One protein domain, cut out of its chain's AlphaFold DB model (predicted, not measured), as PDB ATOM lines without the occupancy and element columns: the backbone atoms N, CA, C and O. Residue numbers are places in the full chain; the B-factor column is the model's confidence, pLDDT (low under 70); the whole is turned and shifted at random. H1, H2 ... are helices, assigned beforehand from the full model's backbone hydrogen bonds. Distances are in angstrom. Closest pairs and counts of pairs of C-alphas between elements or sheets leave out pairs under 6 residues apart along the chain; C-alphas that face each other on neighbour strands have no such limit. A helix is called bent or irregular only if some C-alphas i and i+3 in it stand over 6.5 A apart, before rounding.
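AT A GLANCE: This is residues 2 to 144 of the 145 residues of an uncharacterized protein of Fusobacterium sp. CAG:439 (UniProt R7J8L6). One very long helix, H1, runs side by side with H3 and ends in a hairpin with H2, and together they make a slender three-helix, up-and-down bundle; the first part of H1, residues 2 to 21, sticks out as a long arm. After H3 the chain folds back to the short helix H4 near the bundle. The printed part has 143 residues with four named helices, H1 to H4 in chain order, and no named strand: all helix. It is extended, with a radius of gyration of the C-alphas of 23.1 A and spans of 85 by 33 by 17 A.

IN THESE COORDINATES: H1, residues 2 to 50, is 71.5 A long and begins at C-alpha 2 (171.374, 152.799, 115.980). H3, residues 88 to 128, measures 56.3 A, and H2, residues 55 to 79, 35.6 A. H3 has a kink of 67 degrees near residue 122 and is irregular: C-alphas 123 and 126 are 7.9 A apart. H4, residues 138 to 142, ends at C-alpha 142 (173.685, 152.781, 181.970).

HOW THE PARTS SIT: H1 touches H3 with residues 25 to 44 alone, the same way at a shallow tilt of 20 degrees; the closest C-alphas, of Met 33 and Ala 99, are 5.1 A apart. H1 and H2 form a helical hairpin at 26 degrees, closest at C-alphas Ser 48 and Ser 58, 4.6 A. H2 and H3 form another at 15 degrees, closest at C-alphas Leu 76 and Lys 98, 6.8 A. H3 and H4 are near each other. Every O i to N i+4 pair is within hydrogen-bond range in H1, H2 and H4; in H3, 31 of 37 are.

THE WHOLE: The C-alphas farthest apart, of Lys 2 and Lys 130, are 85.4 A apart. The printed part has no cut and no long link. Residues 2 to 6, 8 to 22 and 82 to 85 have pLDDT under 70.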
ATOM      1  N   LYS A   2     170.703 153.516 114.863       56.31
ATOM      2  CA  LYS A   2     171.374 152.799 115.980       56.31
ATOM      3  C   LYS A   2     171.773 153.685 117.179       56.31
ATOM      4  O   LYS A   2     171.551 153.288 118.313       56.31
ATOM      5  N   LYS A   3     172.293 154.900 116.944       58.47
ATOM      6  CA  LYS A   3     172.685 155.840 118.018       58.47
ATOM      7  C   LYS A   3     171.499 156.334 118.864       58.47
ATOM      8  O   LYS A   3     171.639 156.466 120.071       58.47
ATOM      9  N   PHE A   4     170.330 156.541 118.253       65.19
ATOM     10  CA  PHE A   4     169.113 156.950 118.965       65.19
ATOM     11  C   PHE A   4     168.534 155.816 119.817       65.19
ATOM     12  O   PHE A   4     168.113 156.062 120.937       65.19
ATOM     13  N   ILE A   5     168.587 154.573 119.324       68.38
ATOM     14  CA  ILE A   5     168.141 153.389 120.077       68.38
ATOM     15  C   ILE A   5     169.006 153.184 121.327       68.38
ATOM     16  O   ILE A   5     168.460 152.905 122.385       68.38
ATOM     17  N   ILE A   6     170.327 153.383 121.223       69.19
ATOM     18  CA  ILE A   6     171.265 153.265 122.355       69.19
ATOM     19  C   ILE A   6     171.005 154.335 123.426       69.19
ATOM     20  O   ILE A   6     171.046 154.040 124.617       69.19
ATOM     21  N   ILE A   7     170.715 155.573 123.018       73.38
ATOM     22  CA  ILE A   7     170.371 156.652 123.955       73.38
ATOM     23  C   ILE A   7     169.033 156.355 124.644       73.38
ATOM     24  O   ILE A   7     168.913 156.545 125.852       73.38
ATOM     25  N   LEU A   8     168.048 155.833 123.903       67.25
ATOM     26  CA  LEU A   8     166.752 155.456 124.465       67.25
ATOM     27  C   LEU A   8     166.882 154.314 125.482       67.25
ATOM     28  O   LEU A   8     166.286 154.384 126.553       67.25
ATOM     29  N   THR A   9     167.685 153.285 125.188       66.56
ATOM     30  CA  THR A   9     167.933 152.200 126.148       66.56
ATOM     31  C   THR A   9     168.688 152.698 127.376       66.56
ATOM     32  O   THR A   9     168.279 152.370 128.485       66.56
ATOM     33  N   LEU A  10     169.710 153.547 127.229       63.28
ATOM     34  CA  LEU A  10     170.415 154.161 128.367       63.28
ATOM     35  C   LEU A  10     169.484 154.982 129.273       63.28
ATOM     36  O   LEU A  10     169.561 154.857 130.494       63.28
ATOM     37  N   LEU A  11     168.570 155.768 128.696       64.12
ATOM     38  CA  LEU A  11     167.571 156.531 129.454       64.12
ATOM     39  C   LEU A  11     166.588 155.618 130.201       64.12
ATOM     40  O   LEU A  11     166.267 155.874 131.360       64.12
ATOM     41  N   LEU A  12     166.146 154.523 129.579       61.06
ATOM     42  CA  LEU A  12     165.266 153.541 130.223       61.06
ATOM     43  C   LEU A  12     165.959 152.804 131.385       61.06
ATOM     44  O   LEU A  12     165.329 152.571 132.417       61.06
ATOM     45  N   PHE A  13     167.255 152.491 131.261       59.06
ATOM     46  CA  PHE A  13     168.050 151.908 132.351       59.06
ATOM     47  C   PHE A  13     168.329 152.906 133.487       59.06
ATOM     48  O   PHE A  13     168.292 152.525 134.653       59.06
ATOM     49  N   ALA A  14     168.561 154.186 133.186       57.62
ATOM     50  CA  ALA A  14     168.741 155.205 134.222       57.62
ATOM     51  C   ALA A  14     167.459 155.416 135.051       57.62
ATOM     52  O   ALA A  14     167.514 155.496 136.279       57.62
ATOM     53  N   ASN A  15     166.294 155.424 134.396       55.34
ATOM     54  CA  ASN A  15     165.002 155.589 135.064       55.34
ATOM     55  C   ASN A  15     164.625 154.387 135.950       55.34
ATOM     56  O   ASN A  15     164.061 154.575 137.028       55.34
ATOM     57  N   SER A  16     164.965 153.157 135.549       57.97
ATOM     58  CA  SER A  16     164.691 151.967 136.369       57.97
ATOM     59  C   SER A  16     165.584 151.883 137.613       57.97
ATOM     60  O   SER A  16     165.110 151.478 138.676       57.97
ATOM     61  N   VAL A  17     166.839 152.338 137.529       58.09
ATOM     62  CA  VAL A  17     167.751 152.427 138.684       58.09
ATOM     63  C   VAL A  17     167.266 153.467 139.704       58.09
ATOM     64  O   VAL A  17     167.280 153.193 140.905       58.09
ATOM     65  N   LEU A  18     166.770 154.622 139.244       56.25
ATOM     66  CA  LEU A  18     166.209 155.673 140.108       56.25
ATOM     67  C   LEU A  18     164.873 155.264 140.759       56.25
ATOM     68  O   LEU A  18     164.629 155.553 141.930       56.25
ATOM     69  N   ALA A  19     164.012 154.542 140.039       58.34
ATOM     70  CA  ALA A  19     162.771 154.013 140.611       58.34
ATOM     71  C   ALA A  19     163.039 152.928 141.678       58.34
ATOM     72  O   ALA A  19     162.370 152.870 142.720       58.34
ATOM     73  N   ALA A  20     164.051 152.082 141.456       57.34
ATOM     74  CA  ALA A  20     164.462 151.053 142.407       57.34
ATOM     75  C   ALA A  20     165.108 151.636 143.678       57.34
ATOM     76  O   ALA A  20     164.864 151.121 144.773       57.34
ATOM     77  N   SER A  21     165.897 152.714 143.570       63.06
ATOM     78  CA  SER A  21     166.517 153.366 144.734       63.06
ATOM     79  C   SER A  21     165.475 153.994 145.666       63.06
ATOM     80  O   SER A  21     165.506 153.717 146.865       63.06
ATOM     81  N   ASN A  22     164.490 154.716 145.121       63.41
ATOM     82  CA  ASN A  22     163.395 155.328 145.884       63.41
ATOM     83  C   ASN A  22     162.554 154.267 146.629       63.41
ATOM     84  O   ASN A  22     162.212 154.405 147.805       63.41
ATOM     85  N   THR A  23     162.284 153.131 145.979       70.56
ATOM     86  CA  THR A  23     161.558 152.012 146.607       70.56
ATOM     87  C   THR A  23     162.364 151.364 147.743       70.56
ATOM     88  O   THR A  23     161.815 151.035 148.799       70.56
ATOM     89  N   ASN A  24     163.680 151.205 147.562       83.94
ATOM     90  CA  ASN A  24     164.570 150.676 148.596       83.94
ATOM     91  C   ASN A  24     164.678 151.615 149.804       83.94
ATOM     92  O   ASN A  24     164.673 151.138 150.939       83.94
ATOM     93  N   GLU A  25     164.738 152.925 149.577       85.38
ATOM     94  CA  GLU A  25     164.809 153.935 150.632       85.38
ATOM     95  C   GLU A  25     163.558 153.923 151.519       85.38
ATOM     96  O   GLU A  25     163.667 153.790 152.739       85.38
ATOM     97  N   LYS A  26     162.363 153.921 150.916       87.00
ATOM     98  CA  LYS A  26     161.079 153.817 151.635       87.00
ATOM     99  C   LYS A  26     160.996 152.551 152.492       87.00
ATOM    100  O   LYS A  26     160.571 152.596 153.647       87.00
ATOM    101  N   ARG A  27     161.431 151.409 151.947       87.81
ATOM    102  CA  ARG A  27     161.473 150.137 152.684       87.81
ATOM    103  C   ARG A  27     162.462 150.192 153.848       87.81
ATOM    104  O   ARG A  27     162.156 149.700 154.933       87.81
ATOM    105  N   ASN A  28     163.638 150.773 153.629       92.19
ATOM    106  CA  ASN A  28     164.648 150.923 154.671       92.19
ATOM    107  C   ASN A  28     164.144 151.837 155.793       92.19
ATOM    108  O   ASN A  28     164.298 151.480 156.956       92.19
ATOM    109  N   ALA A  29     163.454 152.933 155.469       91.75
ATOM    110  CA  ALA A  29     162.868 153.834 156.457       91.75
ATOM    111  C   ALA A  29     161.902 153.099 157.408       91.75
ATOM    112  O   ALA A  29     162.057 153.167 158.627       91.75
ATOM    113  N   PHE A  30     160.965 152.305 156.876       92.06
ATOM    114  CA  PHE A  30     160.074 151.499 157.720       92.06
ATOM    115  C   PHE A  30     160.808 150.422 158.526       92.06
ATOM    116  O   PHE A  30     160.421 150.132 159.659       92.06
ATOM    117  N   ARG A  31     161.879 149.838 157.977       95.31
ATOM    118  CA  ARG A  31     162.702 148.862 158.701       95.31
ATOM    119  C   ARG A  31     163.396 149.493 159.904       95.31
ATOM    120  O   ARG A  31     163.382 148.907 160.983       95.31
ATOM    121  N   GLU A  32     163.976 150.676 159.732       95.94
ATOM    122  CA  GLU A  32     164.612 151.418 160.823       95.94
ATOM    123  C   GLU A  32     163.584 151.903 161.853       95.94
ATOM    124  O   GLU A  32     163.827 151.814 163.055       95.94
ATOM    125  N   MET A  33     162.387 152.301 161.411       96.12
ATOM    126  CA  MET A  33     161.267 152.592 162.310       96.12
ATOM    127  C   MET A  33     160.896 151.377 163.172       96.12
ATOM    128  O   MET A  33     160.792 151.500 164.391       96.12
ATOM    129  N   ALA A  34     160.741 150.197 162.564       96.31
ATOM    130  CA  ALA A  34     160.410 148.968 163.286       96.31
ATOM    131  C   ALA A  34     161.495 148.585 164.306       96.31
ATOM    132  O   ALA A  34     161.176 148.284 165.454       96.31
ATOM    133  N   LYS A  35     162.777 148.673 163.923       97.75
ATOM    134  CA  LYS A  35     163.902 148.476 164.854       97.75
ATOM    135  C   LYS A  35     163.868 149.474 166.010       97.75
ATOM    136  O   LYS A  35     164.107 149.095 167.150       97.75
ATOM    137  N   SER A  36     163.550 150.739 165.732       97.88
ATOM    138  CA  SER A  36     163.441 151.775 166.759       97.88
ATOM    139  C   SER A  36     162.302 151.499 167.746       97.88
ATOM    140  O   SER A  36     162.487 151.700 168.945       97.88
ATOM    141  N   HIS A  37     161.154 151.000 167.275       97.31
ATOM    142  CA  HIS A  37     160.060 150.555 168.146       97.31
ATOM    143  C   HIS A  37     160.481 149.393 169.032       97.31
ATOM    144  O   HIS A  37     160.270 149.440 170.240       97.31
ATOM    145  N   GLN A  38     161.111 148.379 168.438       97.25
ATOM    146  CA  GLN A  38     161.589 147.222 169.181       97.25
ATOM    147  C   GLN A  38     162.585 147.632 170.269       97.25
ATOM    148  O   GLN A  38     162.420 147.239 171.418       97.25
ATOM    149  N   TYR A  39     163.567 148.469 169.931       97.50
ATOM    150  CA  TYR A  39     164.544 148.961 170.897       97.50
ATOM    151  C   TYR A  39     163.875 149.728 172.047       97.50
ATOM    152  O   TYR A  39     164.139 149.424 173.206       97.50
ATOM    153  N   GLN A  40     162.946 150.654 171.766       97.50
ATOM    154  CA  GLN A  40     162.227 151.378 172.824       97.50
ATOM    155  C   GLN A  40     161.421 150.436 173.732       97.50
ATOM    156  O   GLN A  40     161.493 150.576 174.957       97.50
ATOM    157  N   HIS A  41     160.701 149.472 173.154       96.94
ATOM    158  CA  HIS A  41     159.950 148.467 173.903       96.94
ATOM    159  C   HIS A  41     160.872 147.643 174.815       96.94
ATOM    160  O   HIS A  41     160.645 147.533 176.022       96.94
ATOM    161  N   GLU A  42     161.959 147.102 174.261       96.94
ATOM    162  CA  GLU A  42     162.931 146.292 174.997       96.94
ATOM    163  C   GLU A  42     163.600 147.083 176.126       96.94
ATOM    164  O   GLU A  42     163.677 146.587 177.254       96.94
ATOM    165  N   THR A  43     164.014 148.327 175.868       97.31
ATOM    166  CA  THR A  43     164.553 149.239 176.885       97.31
ATOM    167  C   THR A  43     163.558 149.423 178.030       97.31
ATOM    168  O   THR A  43     163.909 149.207 179.192       97.31
ATOM    169  N   CYS A  44     162.293 149.729 177.729       96.50
ATOM    170  CA  CYS A  44     161.238 149.863 178.735       96.50
ATOM    171  C   CYS A  44     161.066 148.584 179.583       96.50
ATOM    172  O   CYS A  44     160.990 148.647 180.818       96.50
ATOM    173  N   ILE A  45     161.033 147.410 178.944       95.94
ATOM    174  CA  ILE A  45     160.861 146.126 179.630       95.94
ATOM    175  C   ILE A  45     162.062 145.823 180.528       95.94
ATOM    176  O   ILE A  45     161.880 145.407 181.678       95.94
ATOM    177  N   ASN A  46     163.281 146.061 180.045       97.06
ATOM    178  CA  ASN A  46     164.512 145.870 180.809       97.06
ATOM    179  C   ASN A  46     164.545 146.775 182.044       97.06
ATOM    180  O   ASN A  46     164.811 146.303 183.153       97.06
ATOM    181  N   ILE A  47     164.176 148.043 181.875       97.25
ATOM    182  CA  ILE A  47     164.050 149.020 182.958       97.25
ATOM    183  C   ILE A  47     163.024 148.556 183.996       97.25
ATOM    184  O   ILE A  47     163.323 148.489 185.188       97.25
ATOM    185  N   SER A  48     161.823 148.171 183.563       97.12
ATOM    186  CA  SER A  48     160.792 147.675 184.474       97.12
ATOM    187  C   SER A  48     161.255 146.442 185.259       97.12
ATOM    188  O   SER A  48     161.007 146.342 186.466       97.12
ATOM    189  N   ARG A  49     161.932 145.499 184.593       96.50
ATOM    190  CA  ARG A  49     162.459 144.275 185.215       96.50
ATOM    191  C   ARG A  49     163.568 144.564 186.221       96.50
ATOM    192  O   ARG A  49     163.600 143.894 187.253       96.50
ATOM    193  N   ASN A  50     164.422 145.557 185.965       96.88
ATOM    194  CA  ASN A  50     165.442 146.009 186.916       96.88
ATOM    195  C   ASN A  50     164.806 146.422 188.253       96.88
ATOM    196  O   ASN A  50     165.251 146.007 189.318       96.88
ATOM    197  N   PHE A  51     163.688 147.148 188.206       96.94
ATOM    198  CA  PHE A  51     162.999 147.627 189.406       96.94
ATOM    199  C   PHE A  51     161.941 146.671 189.970       96.94
ATOM    200  O   PHE A  51     161.127 147.089 190.788       96.94
ATOM    201  N   LYS A  52     161.947 145.383 189.597       94.31
ATOM    202  CA  LYS A  52     160.941 144.389 190.037       94.31
ATOM    203  C   LYS A  52     160.771 144.271 191.558       94.31
ATOM    204  O   LYS A  52     159.746 143.797 192.024       94.31
ATOM    205  N   SER A  53     161.783 144.646 192.338       93.06
ATOM    206  CA  SER A  53     161.741 144.621 193.804       93.06
ATOM    207  C   SER A  53     160.903 145.760 194.405       93.06
ATOM    208  O   SER A  53     160.442 145.621 195.539       93.06
ATOM    209  N   ASP A  54     160.650 146.832 193.644       95.31
ATOM    210  CA  ASP A  54     159.625 147.841 193.918       95.31
ATOM    211  C   ASP A  54     158.492 147.692 192.891       95.31
ATOM    212  O   ASP A  54     158.488 148.306 191.820       95.31
ATOM    213  N   ASN A  55     157.508 146.851 193.225       94.56
ATOM    214  CA  ASN A  55     156.370 146.550 192.352       94.56
ATOM    215  C   ASN A  55     155.627 147.805 191.879       94.56
ATOM    216  O   ASN A  55     155.148 147.840 190.747       94.56
ATOM    217  N   ARG A  56     155.523 148.844 192.720       96.12
ATOM    218  CA  ARG A  56     154.804 150.071 192.360       96.12
ATOM    219  C   ARG A  56     155.540 150.806 191.246       96.12
ATOM    220  O   ARG A  56     154.919 151.165 190.249       96.12
ATOM    221  N   PHE A  57     156.850 150.998 191.395       97.06
ATOM    222  CA  PHE A  57     157.648 151.672 190.374       97.06
ATOM    223  C   PHE A  57     157.792 150.826 189.100       97.06
ATOM    224  O   PHE A  57     157.624 151.339 187.995       97.06
ATOM    225  N   SER A  58     158.002 149.514 189.239       97.19
ATOM    226  CA  SER A  58     158.063 148.584 188.104       97.19
ATOM    227  C   SER A  58     156.779 148.601 187.265       97.19
ATOM    228  O   SER A  58     156.856 148.639 186.035       97.19
ATOM    229  N   ASN A  59     155.606 148.625 187.909       97.38
ATOM    230  CA  ASN A  59     154.312 148.703 187.224       97.38
ATOM    231  C   ASN A  59     154.058 150.080 186.605       97.38
ATOM    232  O   ASN A  59     153.540 150.153 185.496       97.38
ATOM    233  N   TYR A  60     154.460 151.162 187.278       96.94
ATOM    234  CA  TYR A  60     154.410 152.508 186.705       96.94
ATOM    235  C   TYR A  60     155.173 152.578 185.372       96.94
ATOM    236  O   TYR A  60     154.639 153.073 184.383       96.94
ATOM    237  N   LEU A  61     156.383 152.012 185.318       97.19
ATOM    238  CA  LEU A  61     157.191 151.956 184.095       97.19
ATOM    239  C   LEU A  61     156.509 151.145 182.980       97.19
ATOM    240  O   LEU A  61     156.453 151.609 181.844       97.19
ATOM    241  N   ARG A  62     155.935 149.973 183.299       95.88
ATOM    242  CA  ARG A  62     155.190 149.151 182.319       95.88
ATOM    243  C   ARG A  62     153.984 149.886 181.754       95.88
ATOM    244  O   ARG A  62     153.781 149.884 180.547       95.88
ATOM    245  N   ASN A  63     153.199 150.515 182.622       95.94
ATOM    246  CA  ASN A  63     151.983 151.202 182.208       95.94
ATOM    247  C   ASN A  63     152.305 152.413 181.329       95.94
ATOM    248  O   ASN A  63     151.676 152.576 180.291       95.94
ATOM    249  N   ASN A  64     153.311 153.217 181.688       94.31
ATOM    250  CA  ASN A  64     153.741 154.333 180.840       94.31
ATOM    251  C   ASN A  64     154.220 153.872 179.468       94.31
ATOM    252  O   ASN A  64     153.912 154.509 178.472       94.31
ATOM    253  N   CYS A  65     154.938 152.759 179.412       94.31
ATOM    254  CA  CYS A  65     155.412 152.191 178.162       94.31
ATOM    255  C   CYS A  65     154.266 151.750 177.240       94.31
ATOM    256  O   CYS A  65     154.237 152.146 176.079       94.31
ATOM    257  N   LEU A  66     153.271 151.031 177.774       93.56
ATOM    258  CA  LEU A  66     152.074 150.646 177.014       93.56
ATOM    259  C   LEU A  66     151.267 151.866 176.548       93.56
ATOM    260  O   LEU A  66     150.801 151.908 175.409       93.56
ATOM    261  N   LEU A  67     151.113 152.869 177.418       95.12
ATOM    262  CA  LEU A  67     150.434 154.118 177.076       95.12
ATOM    263  C   LEU A  67     151.178 154.866 175.967       95.12
ATOM    264  O   LEU A  67     150.560 155.250 174.979       95.12
ATOM    265  N   TYR A  68     152.499 155.003 176.084       96.31
ATOM    266  CA  TYR A  68     153.335 155.640 175.072       96.31
ATOM    267  C   TYR A  68     153.245 154.924 173.722       96.31
ATOM    268  O   TYR A  68     153.100 155.579 172.693       96.31
ATOM    269  N   GLU A  69     153.299 153.591 173.692       94.44
ATOM    270  CA  GLU A  69     153.191 152.826 172.445       94.44
ATOM    271  C   GLU A  69     151.849 153.062 171.744       94.44
ATOM    272  O   GLU A  69     151.815 153.296 170.529       94.44
ATOM    273  N   SER A  70     150.760 153.068 172.515       94.12
ATOM    274  CA  SER A  70     149.418 153.385 172.023       94.12
ATOM    275  C   SER A  70     149.330 154.827 171.511       94.12
ATOM    276  O   SER A  70     148.827 155.079 170.413       94.12
ATOM    277  N   ASP A  71     149.838 155.786 172.284       94.12
ATOM    278  CA  ASP A  71     149.803 157.207 171.945       94.12
ATOM    279  C   ASP A  71     150.651 157.526 170.719       94.12
ATOM    280  O   ASP A  71     150.213 158.273 169.843       94.12
ATOM    281  N   ARG A  72     151.827 156.904 170.605       94.50
ATOM    282  CA  ARG A  72     152.699 157.009 169.439       94.50
ATOM    283  C   ARG A  72     151.974 156.549 168.184       94.50
ATOM    284  O   ARG A  72     152.018 157.257 167.181       94.50
ATOM    285  N   GLN A  73     151.306 155.397 168.222       92.00
ATOM    286  CA  GLN A  73     150.569 154.901 167.061       92.00
ATOM    287  C   GLN A  73     149.444 155.866 166.664       92.00
ATOM    288  O   GLN A  73     149.356 156.269 165.504       92.00
ATOM    289  N   ARG A  74     148.658 156.333 167.639       91.56
ATOM    290  CA  ARG A  74     147.589 157.315 167.411       91.56
ATOM    291  C   ARG A  74     148.113 158.628 166.822       91.56
ATOM    292  O   ARG A  74     147.519 159.160 165.885       91.56
ATOM    293  N   MET A  75     149.222 159.153 167.342       91.38
ATOM    294  CA  MET A  75     149.859 160.365 166.817       91.38
ATOM    295  C   MET A  75     150.351 160.166 165.388       91.38
ATOM    296  O   MET A  75     150.123 161.027 164.543       91.38
ATOM    297  N   LEU A  76     150.994 159.033 165.106       91.38
ATOM    298  CA  LEU A  76     151.482 158.705 163.771       91.38
ATOM    299  C   LEU A  76     150.351 158.651 162.744       91.38
ATOM    300  O   LEU A  76     150.529 159.140 161.633       91.38
ATOM    301  N   ASP A  77     149.199 158.100 163.110       88.25
ATOM    302  CA  ASP A  77     148.049 158.004 162.209       88.25
ATOM    303  C   ASP A  77     147.297 159.339 162.067       88.25
ATOM    304  O   ASP A  77     146.696 159.601 161.027       88.25
ATOM    305  N   THR A  78     147.390 160.217 163.071       87.94
ATOM    306  CA  THR A  78     146.799 161.566 163.034       87.94
ATOM    307  C   THR A  78     147.642 162.551 162.221       87.94
ATOM    308  O   THR A  78     147.102 163.324 161.436       87.94
ATOM    309  N   ILE A  79     148.965 162.552 162.417       85.69
ATOM    310  CA  ILE A  79     149.897 163.489 161.761       85.69
ATOM    311  C   ILE A  79     150.179 163.059 160.322       85.69
ATOM    312  O   ILE A  79     150.344 163.900 159.438       85.69
ATOM    313  N   PHE A  80     150.221 161.748 160.087       86.31
ATOM    314  CA  PHE A  80     150.458 161.169 158.776       86.31
ATOM    315  C   PHE A  80     149.224 160.368 158.330       86.31
ATOM    316  O   PHE A  80     149.270 159.133 158.301       86.31
ATOM    317  N   PRO A  81     148.105 161.039 157.996       79.81
ATOM    318  CA  PRO A  81     146.935 160.368 157.458       79.81
ATOM    319  C   PRO A  81     147.182 159.971 155.997       79.81
ATOM    320  O   PRO A  81     147.626 160.778 155.178       79.81
ATOM    321  N   ILE A  82     146.845 158.732 155.639       66.31
ATOM    322  CA  ILE A  82     146.801 158.313 154.235       66.31
ATOM    323  C   ILE A  82     145.391 158.602 153.718       66.31
ATOM    324  O   ILE A  82     144.440 157.913 154.076       66.31
ATOM    325  N   SER A  83     145.253 159.626 152.878       64.56
ATOM    326  CA  SER A  83     144.004 159.941 152.174       64.56
ATOM    327  C   SER A  83     144.231 159.943 150.666       64.56
ATOM    328  O   SER A  83     145.316 160.256 150.178       64.56
ATOM    329  N   ASN A  84     143.198 159.624 149.891       60.12
ATOM    330  CA  ASN A  84     143.287 159.691 148.433       60.12
ATOM    331  C   ASN A  84     143.462 161.136 147.931       60.12
ATOM    332  O   ASN A  84     144.036 161.322 146.860       60.12
ATOM    333  N   ASN A  85     143.085 162.130 148.745       67.44
ATOM    334  CA  ASN A  85     143.075 163.555 148.394       67.44
ATOM    335  C   ASN A  85     144.396 164.299 148.674       67.44
ATOM    336  O   ASN A  85     144.444 165.509 148.473       67.44
ATOM    337  N   VAL A  86     145.445 163.630 149.170       71.88
ATOM    338  CA  VAL A  86     146.758 164.278 149.368       71.88
ATOM    339  C   VAL A  86     147.578 164.290 148.080       71.88
ATOM    340  O   VAL A  86     147.503 163.352 147.281       71.88
ATOM    341  N   ASP A  87     148.380 165.346 147.936       77.38
ATOM    342  CA  ASP A  87     149.354 165.556 146.862       77.38
ATOM    343  C   ASP A  87     150.252 164.314 146.662       77.38
ATOM    344  O   ASP A  87     150.666 163.663 147.630       77.38
ATOM    345  N   GLU A  88     150.547 163.958 145.410       76.75
ATOM    346  CA  GLU A  88     151.422 162.826 145.077       76.75
ATOM    347  C   GLU A  88     152.827 162.989 145.668       76.75
ATOM    348  O   GLU A  88     153.388 162.019 146.181       76.75
ATOM    349  N   SER A  89     153.352 164.216 145.708       78.62
ATOM    350  CA  SER A  89     154.651 164.518 146.321       78.62
ATOM    351  C   SER A  89     154.685 164.169 147.815       78.62
ATOM    352  O   SER A  89     155.667 163.613 148.316       78.62
ATOM    353  N   TYR A  90     153.577 164.400 148.527       76.94
ATOM    354  CA  TYR A  90     153.424 163.993 149.923       76.94
ATOM    355  C   TYR A  90     153.370 162.471 150.056       76.94
ATOM    356  O   TYR A  90     154.046 161.911 150.917       76.94
ATOM    357  N   LYS A  91     152.616 161.778 149.191       76.19
ATOM    358  CA  LYS A  91     152.517 160.306 149.206       76.19
ATOM    359  C   LYS A  91     153.874 159.637 148.976       76.19
ATOM    360  O   LYS A  91     154.145 158.588 149.561       76.19
ATOM    361  N   GLU A  92     154.745 160.241 148.172       79.56
ATOM    362  CA  GLU A  92     156.101 159.736 147.972       79.56
ATOM    363  C   GLU A  92     157.002 159.923 149.194       79.56
ATOM    364  O   GLU A  92     157.741 159.004 149.544       79.56
ATOM    365  N   GLN A  93     156.943 161.068 149.872       83.19
ATOM    366  CA  GLN A  93     157.789 161.331 151.044       83.19
ATOM    367  C   GLN A  93     157.228 160.739 152.343       83.19
ATOM    368  O   GLN A  93     157.970 160.519 153.303       83.19
ATOM    369  N   TYR A  94     155.930 160.438 152.365       85.50
ATOM    370  CA  TYR A  94     155.182 159.945 153.518       85.50
ATOM    371  C   TYR A  94     155.892 158.821 154.298       85.50
ATOM    372  O   TYR A  94     156.034 158.965 155.516       85.50
ATOM    373  N   PRO A  95     156.399 157.738 153.665       87.56
ATOM    374  CA  PRO A  95     157.084 156.661 154.382       87.56
ATOM    375  C   PRO A  95     158.302 157.141 155.175       87.56
ATOM    376  O   PRO A  95     158.511 156.732 156.315       87.56
ATOM    377  N   ILE A  96     159.089 158.029 154.568       90.94
ATOM    378  CA  ILE A  96     160.342 158.536 155.128       90.94
ATOM    379  C   ILE A  96     160.036 159.508 156.271       90.94
ATOM    380  O   ILE A  96     160.607 159.391 157.355       90.94
ATOM    381  N   LEU A  97     159.084 160.422 156.067       90.81
ATOM    382  CA  LEU A  97     158.669 161.391 157.083       90.81
ATOM    383  C   LEU A  97     158.065 160.702 158.315       90.81
ATOM    384  O   LEU A  97     158.471 161.001 159.441       90.81
ATOM    385  N   LYS A  98     157.158 159.737 158.106       92.56
ATOM    386  CA  LYS A  98     156.532 158.964 159.190       92.56
ATOM    387  C   LYS A  98     157.578 158.186 159.988       92.56
ATOM    388  O   LYS A  98     157.578 158.252 161.218       92.56
ATOM    389  N   ALA A  99     158.491 157.497 159.301       94.12
ATOM    390  CA  ALA A  99     159.567 156.746 159.939       94.12
ATOM    391  C   ALA A  99     160.489 157.644 160.777       94.12
ATOM    392  O   ALA A  99     160.728 157.355 161.950       94.12
ATOM    393  N   ASN A 100     160.961 158.758 160.216       95.00
ATOM    394  CA  ASN A 100     161.855 159.682 160.917       95.00
ATOM    395  C   ASN A 100     161.188 160.307 162.146       95.00
ATOM    396  O   ASN A 100     161.806 160.396 163.208       95.00
ATOM    397  N   PHE A 101     159.914 160.691 162.028       95.00
ATOM    398  CA  PHE A 101     159.145 161.212 163.153       95.00
ATOM    399  C   PHE A 101     159.005 160.167 164.267       95.00
ATOM    400  O   PHE A 101     159.287 160.452 165.430       95.00
ATOM    401  N   ALA A 102     158.648 158.934 163.907       96.38
ATOM    402  CA  ALA A 102     158.519 157.825 164.842       96.38
ATOM    403  C   ALA A 102     159.840 157.512 165.576       96.38
ATOM    404  O   ALA A 102     159.840 157.310 166.792       96.38
ATOM    405  N   ILE A 103     160.967 157.511 164.858       97.75
ATOM    406  CA  ILE A 103     162.309 157.313 165.431       97.75
ATOM    407  C   ILE A 103     162.647 158.440 166.414       97.75
ATOM    408  O   ILE A 103     163.126 158.177 167.521       97.75
ATOM    409  N   ALA A 104     162.369 159.694 166.045       97.00
ATOM    410  CA  ALA A 104     162.613 160.848 166.905       97.00
ATOM    411  C   ALA A 104     161.783 160.792 168.197       97.00
ATOM    412  O   ALA A 104     162.315 161.062 169.277       97.00
ATOM    413  N   MET A 105     160.510 160.388 168.106       97.06
ATOM    414  CA  MET A 105     159.665 160.165 169.282       97.06
ATOM    415  C   MET A 105     160.266 159.108 170.211       97.06
ATOM    416  O   MET A 105     160.435 159.374 171.398       97.06
ATOM    417  N   ASN A 106     160.660 157.944 169.678       97.81
ATOM    418  CA  ASN A 106     161.216 156.860 170.498       97.81
ATOM    419  C   ASN A 106     162.519 157.274 171.176       97.81
ATOM    420  O   ASN A 106     162.714 156.989 172.352       97.81
ATOM    421  N   LYS A 107     163.395 157.990 170.461       97.50
ATOM    422  CA  LYS A 107     164.631 158.518 171.044       97.50
ATOM    423  C   LYS A 107     164.332 159.452 172.216       97.50
ATOM    424  O   LYS A 107     164.969 159.342 173.259       97.50
ATOM    425  N   ARG A 108     163.356 160.350 172.060       96.62
ATOM    426  CA  ARG A 108     162.931 161.253 173.136       96.62
ATOM    427  C   ARG A 108     162.376 160.481 174.329       96.62
ATOM    428  O   ARG A 108     162.695 160.820 175.462       96.62
ATOM    429  N   GLU A 109     161.583 159.447 174.081       97.00
ATOM    430  CA  GLU A 109     160.994 158.653 175.155       97.00
ATOM    431  C   GLU A 109     162.036 157.839 175.931       97.00
ATOM    432  O   GLU A 109     161.983 157.760 177.156       97.00
ATOM    433  N   ILE A 110     163.050 157.311 175.249       97.38
ATOM    434  CA  ILE A 110     164.174 156.644 175.910       97.38
ATOM    435  C   ILE A 110     164.914 157.607 176.850       97.38
ATOM    436  O   ILE A 110     165.229 157.245 177.988       97.38
ATOM    437  N   GLU A 111     165.137 158.856 176.432       96.75
ATOM    438  CA  GLU A 111     165.713 159.877 177.314       96.75
ATOM    439  C   GLU A 111     164.772 160.234 178.478       96.75
ATOM    440  O   GLU A 111     165.235 160.394 179.610       96.75
ATOM    441  N   ASN A 112     163.453 160.273 178.257       96.69
ATOM    442  CA  ASN A 112     162.480 160.446 179.341       96.69
ATOM    443  C   ASN A 112     162.589 159.320 180.377       96.69
ATOM    444  O   ASN A 112     162.604 159.596 181.579       96.69
ATOM    445  N   TYR A 113     162.722 158.059 179.951       96.94
ATOM    446  CA  TYR A 113     162.938 156.946 180.879       96.94
ATOM    447  C   TYR A 113     164.212 157.129 181.696       96.94
ATOM    448  O   TYR A 113     164.189 156.934 182.914       96.94
ATOM    449  N   ARG A 114     165.312 157.555 181.064       96.44
ATOM    450  CA  ARG A 114     166.566 157.843 181.770       96.44
ATOM    451  C   ARG A 114     166.372 158.920 182.840       96.44
ATOM    452  O   ARG A 114     166.837 158.742 183.965       96.44
ATOM    453  N   LEU A 115     165.648 159.996 182.531       96.69
ATOM    454  CA  LEU A 115     165.329 161.062 183.489       96.69
ATOM    455  C   LEU A 115     164.481 160.553 184.660       96.69
ATOM    456  O   LEU A 115     164.841 160.779 185.814       96.69
ATOM    457  N   ILE A 116     163.400 159.823 184.372       96.69
ATOM    458  CA  ILE A 116     162.501 159.246 185.382       96.69
ATOM    459  C   ILE A 116     163.276 158.336 186.338       96.69
ATOM    460  O   ILE A 116     163.123 158.443 187.553       96.69
ATOM    461  N   ILE A 117     164.121 157.451 185.806       97.38
ATOM    462  CA  ILE A 117     164.921 156.523 186.611       97.38
ATOM    463  C   ILE A 117     165.930 157.269 187.472       97.38
ATOM    464  O   ILE A 117     166.046 156.977 188.663       97.38
ATOM    465  N   ASN A 118     166.662 158.217 186.887       96.75
ATOM    466  CA  ASN A 118     167.662 158.983 187.618       96.75
ATOM    467  C   ASN A 118     167.014 159.752 188.770       96.75
ATOM    468  O   ASN A 118     167.512 159.697 189.893       96.75
ATOM    469  N   GLU A 119     165.878 160.404 188.522       97.50
ATOM    470  CA  GLU A 119     165.139 161.117 189.562       97.50
ATOM    471  C   GLU A 119     164.602 160.161 190.630       97.50
ATOM    472  O   GLU A 119     164.758 160.399 191.827       97.50
ATOM    473  N   TYR A 120     164.052 159.020 190.218       97.44
ATOM    474  CA  TYR A 120     163.573 158.003 191.142       97.44
ATOM    475  C   TYR A 120     164.690 157.481 192.056       97.44
ATOM    476  O   TYR A 120     164.524 157.423 193.280       97.44
ATOM    477  N   CYS A 121     165.845 157.138 191.483       96.50
ATOM    478  CA  CYS A 121     166.983 156.590 192.209       96.50
ATOM    479  C   CYS A 121     167.624 157.590 193.179       96.50
ATOM    480  O   CYS A 121     168.117 157.148 194.218       96.50
ATOM    481  N   LYS A 122     167.560 158.907 192.920       96.31
ATOM    482  CA  LYS A 122     168.015 159.933 193.881       96.31
ATOM    483  C   LYS A 122     167.326 159.788 195.237       96.31
ATOM    484  O   LYS A 122     167.999 159.812 196.263       96.31
ATOM    485  N   TYR A 123     166.008 159.583 195.245       95.81
ATOM    486  CA  TYR A 123     165.232 159.534 196.490       95.81
ATOM    487  C   TYR A 123     164.933 158.123 196.986       95.81
ATOM    488  O   TYR A 123     164.560 157.973 198.140       95.81
ATOM    489  N   ASN A 124     165.059 157.085 196.154       95.56
ATOM    490  CA  ASN A 124     164.576 155.740 196.496       95.56
ATOM    491  C   ASN A 124     165.670 154.667 196.557       95.56
ATOM    492  O   ASN A 124     165.350 153.507 196.816       95.56
ATOM    493  N   LYS A 125     166.955 155.012 196.376       94.12
ATOM    494  CA  LYS A 125     168.065 154.036 196.402       94.12
ATOM    495  C   LYS A 125     168.058 153.143 197.651       94.12
ATOM    496  O   LYS A 125     168.338 151.949 197.552       94.12
ATOM    497  N   TYR A 126     167.697 153.691 198.813       93.44
ATOM    498  CA  TYR A 126     167.674 152.952 200.081       93.44
ATOM    499  C   TYR A 126     166.722 151.744 200.070       93.44
ATOM    500  O   TYR A 126     166.978 150.765 200.769       93.44
ATOM    501  N   LYS A 127     165.660 151.761 199.249       94.06
ATOM    502  CA  LYS A 127     164.703 150.647 199.132       94.06
ATOM    503  C   LYS A 127     165.345 149.367 198.602       94.06
ATOM    504  O   LYS A 127     164.869 148.270 198.888       94.06
ATOM    505  N   PHE A 128     166.428 149.502 197.842       94.25
ATOM    506  CA  PHE A 128     167.078 148.390 197.159       94.25
ATOM    507  C   PHE A 128     168.273 147.815 197.924       94.25
ATOM    508  O   PHE A 128     168.696 146.701 197.632       94.25
ATOM    509  N   ALA A 129     168.754 148.504 198.964       90.81
ATOM    510  CA  ALA A 129     170.002 148.189 199.667       90.81
ATOM    511  C   ALA A 129     170.111 146.748 200.202       90.81
ATOM    512  O   ALA A 129     171.216 146.245 200.359       90.81
ATOM    513  N   LYS A 130     168.985 146.079 200.489       89.12
ATOM    514  CA  LYS A 130     168.970 144.695 200.997       89.12
ATOM    515  C   LYS A 130     168.671 143.632 199.939       89.12
ATOM    516  O   LYS A 130     169.082 142.493 200.108       89.12
ATOM    517  N   LYS A 131     167.901 143.969 198.899       90.31
ATOM    518  CA  LYS A 131     167.389 142.992 197.916       90.31
ATOM    519  C   LYS A 131     168.154 143.024 196.599       90.31
ATOM    520  O   LYS A 131     168.348 141.977 195.999       90.31
ATOM    521  N   ASP A 132     168.536 144.215 196.149       93.06
ATOM    522  CA  ASP A 132     169.273 144.422 194.903       93.06
ATOM    523  C   ASP A 132     170.057 145.747 194.968       93.06
ATOM    524  O   ASP A 132     169.611 146.764 194.435       93.06
ATOM    525  N   PRO A 133     171.212 145.783 195.654       92.25
ATOM    526  CA  PRO A 133     171.976 147.017 195.868       92.25
ATOM    527  C   PRO A 133     172.390 147.724 194.568       92.25
ATOM    528  O   PRO A 133     172.608 148.937 194.557       92.25
ATOM    529  N   GLU A 134     172.463 146.968 193.472       94.44
ATOM    530  CA  GLU A 134     172.875 147.445 192.156       94.44
ATOM    531  C   GLU A 134     171.726 148.051 191.346       94.44
ATOM    532  O   GLU A 134     171.994 148.689 190.332       94.44
ATOM    533  N   ALA A 135     170.464 147.930 191.776       95.44
ATOM    534  CA  ALA A 135     169.305 148.396 191.007       95.44
ATOM    535  C   ALA A 135     169.379 149.885 190.616       95.44
ATOM    536  O   ALA A 135     168.873 150.264 189.563       95.44
ATOM    537  N   CYS A 136     170.021 150.717 191.442       96.56
ATOM    538  CA  CYS A 136     170.243 152.148 191.201       96.56
ATOM    539  C   CYS A 136     171.727 152.508 191.002       96.56
ATOM    540  O   CYS A 136     172.099 153.676 191.146       96.56
ATOM    541  N   SER A 137     172.610 151.537 190.737       95.19
ATOM    542  CA  SER A 137     174.015 151.856 190.470       95.19
ATOM    543  C   SER A 137     174.160 152.481 189.076       95.19
ATOM    544  O   SER A 137     173.513 152.019 188.135       95.19
ATOM    545  N   PRO A 138     175.016 153.508 188.889       94.44
ATOM    546  CA  PRO A 138     175.205 154.127 187.575       94.44
ATOM    547  C   PRO A 138     175.587 153.113 186.492       94.44
ATOM    548  O   PRO A 138     175.099 153.188 185.370       94.44
ATOM    549  N   LYS A 139     176.403 152.113 186.851       95.50
ATOM    550  CA  LYS A 139     176.784 151.017 185.955       95.50
ATOM    551  C   LYS A 139     175.565 150.215 185.494       95.50
ATOM    552  O   LYS A 139     175.422 149.986 184.296       95.50
ATOM    553  N   ARG A 140     174.689 149.801 186.421       95.25
ATOM    554  CA  ARG A 140     173.472 149.057 186.078       95.25
ATOM    555  C   ARG A 140     172.537 149.914 185.239       95.25
ATOM    556  O   ARG A 140     172.115 149.445 184.191       95.25
ATOM    557  N   ILE A 141     172.263 151.151 185.654       95.56
ATOM    558  CA  ILE A 141     171.352 152.042 184.926       95.56
ATOM    559  C   ILE A 141     171.843 152.281 183.502       95.56
ATOM    560  O   ILE A 141     171.066 152.102 182.574       95.56
ATOM    561  N   ASN A 142     173.128 152.583 183.307       94.88
ATOM    562  CA  ASN A 142     173.685 152.781 181.970       94.88
ATOM    563  C   ASN A 142     173.597 151.525 181.096       94.88
ATOM    564  O   ASN A 142     173.448 151.662 179.895       94.88
ATOM    565  N   SER A 143     173.643 150.319 181.675       95.75
ATOM    566  CA  SER A 143     173.500 149.076 180.902       95.75
ATOM    567  C   SER A 143     172.069 148.769 180.441       95.75
ATOM    568  O   SER A 143     171.869 147.815 179.694       95.75
ATOM    569  N   LEU A 144     171.070 149.523 180.916       94.81
ATOM    570  CA  LEU A 144     169.668 149.360 180.507       94.81
ATOM    571  C   LEU A 144     169.335 150.102 179.203       94.81
ATOM    572  O   LEU A 144     168.251 149.891 178.660       94.81
TER     573      LEU A 144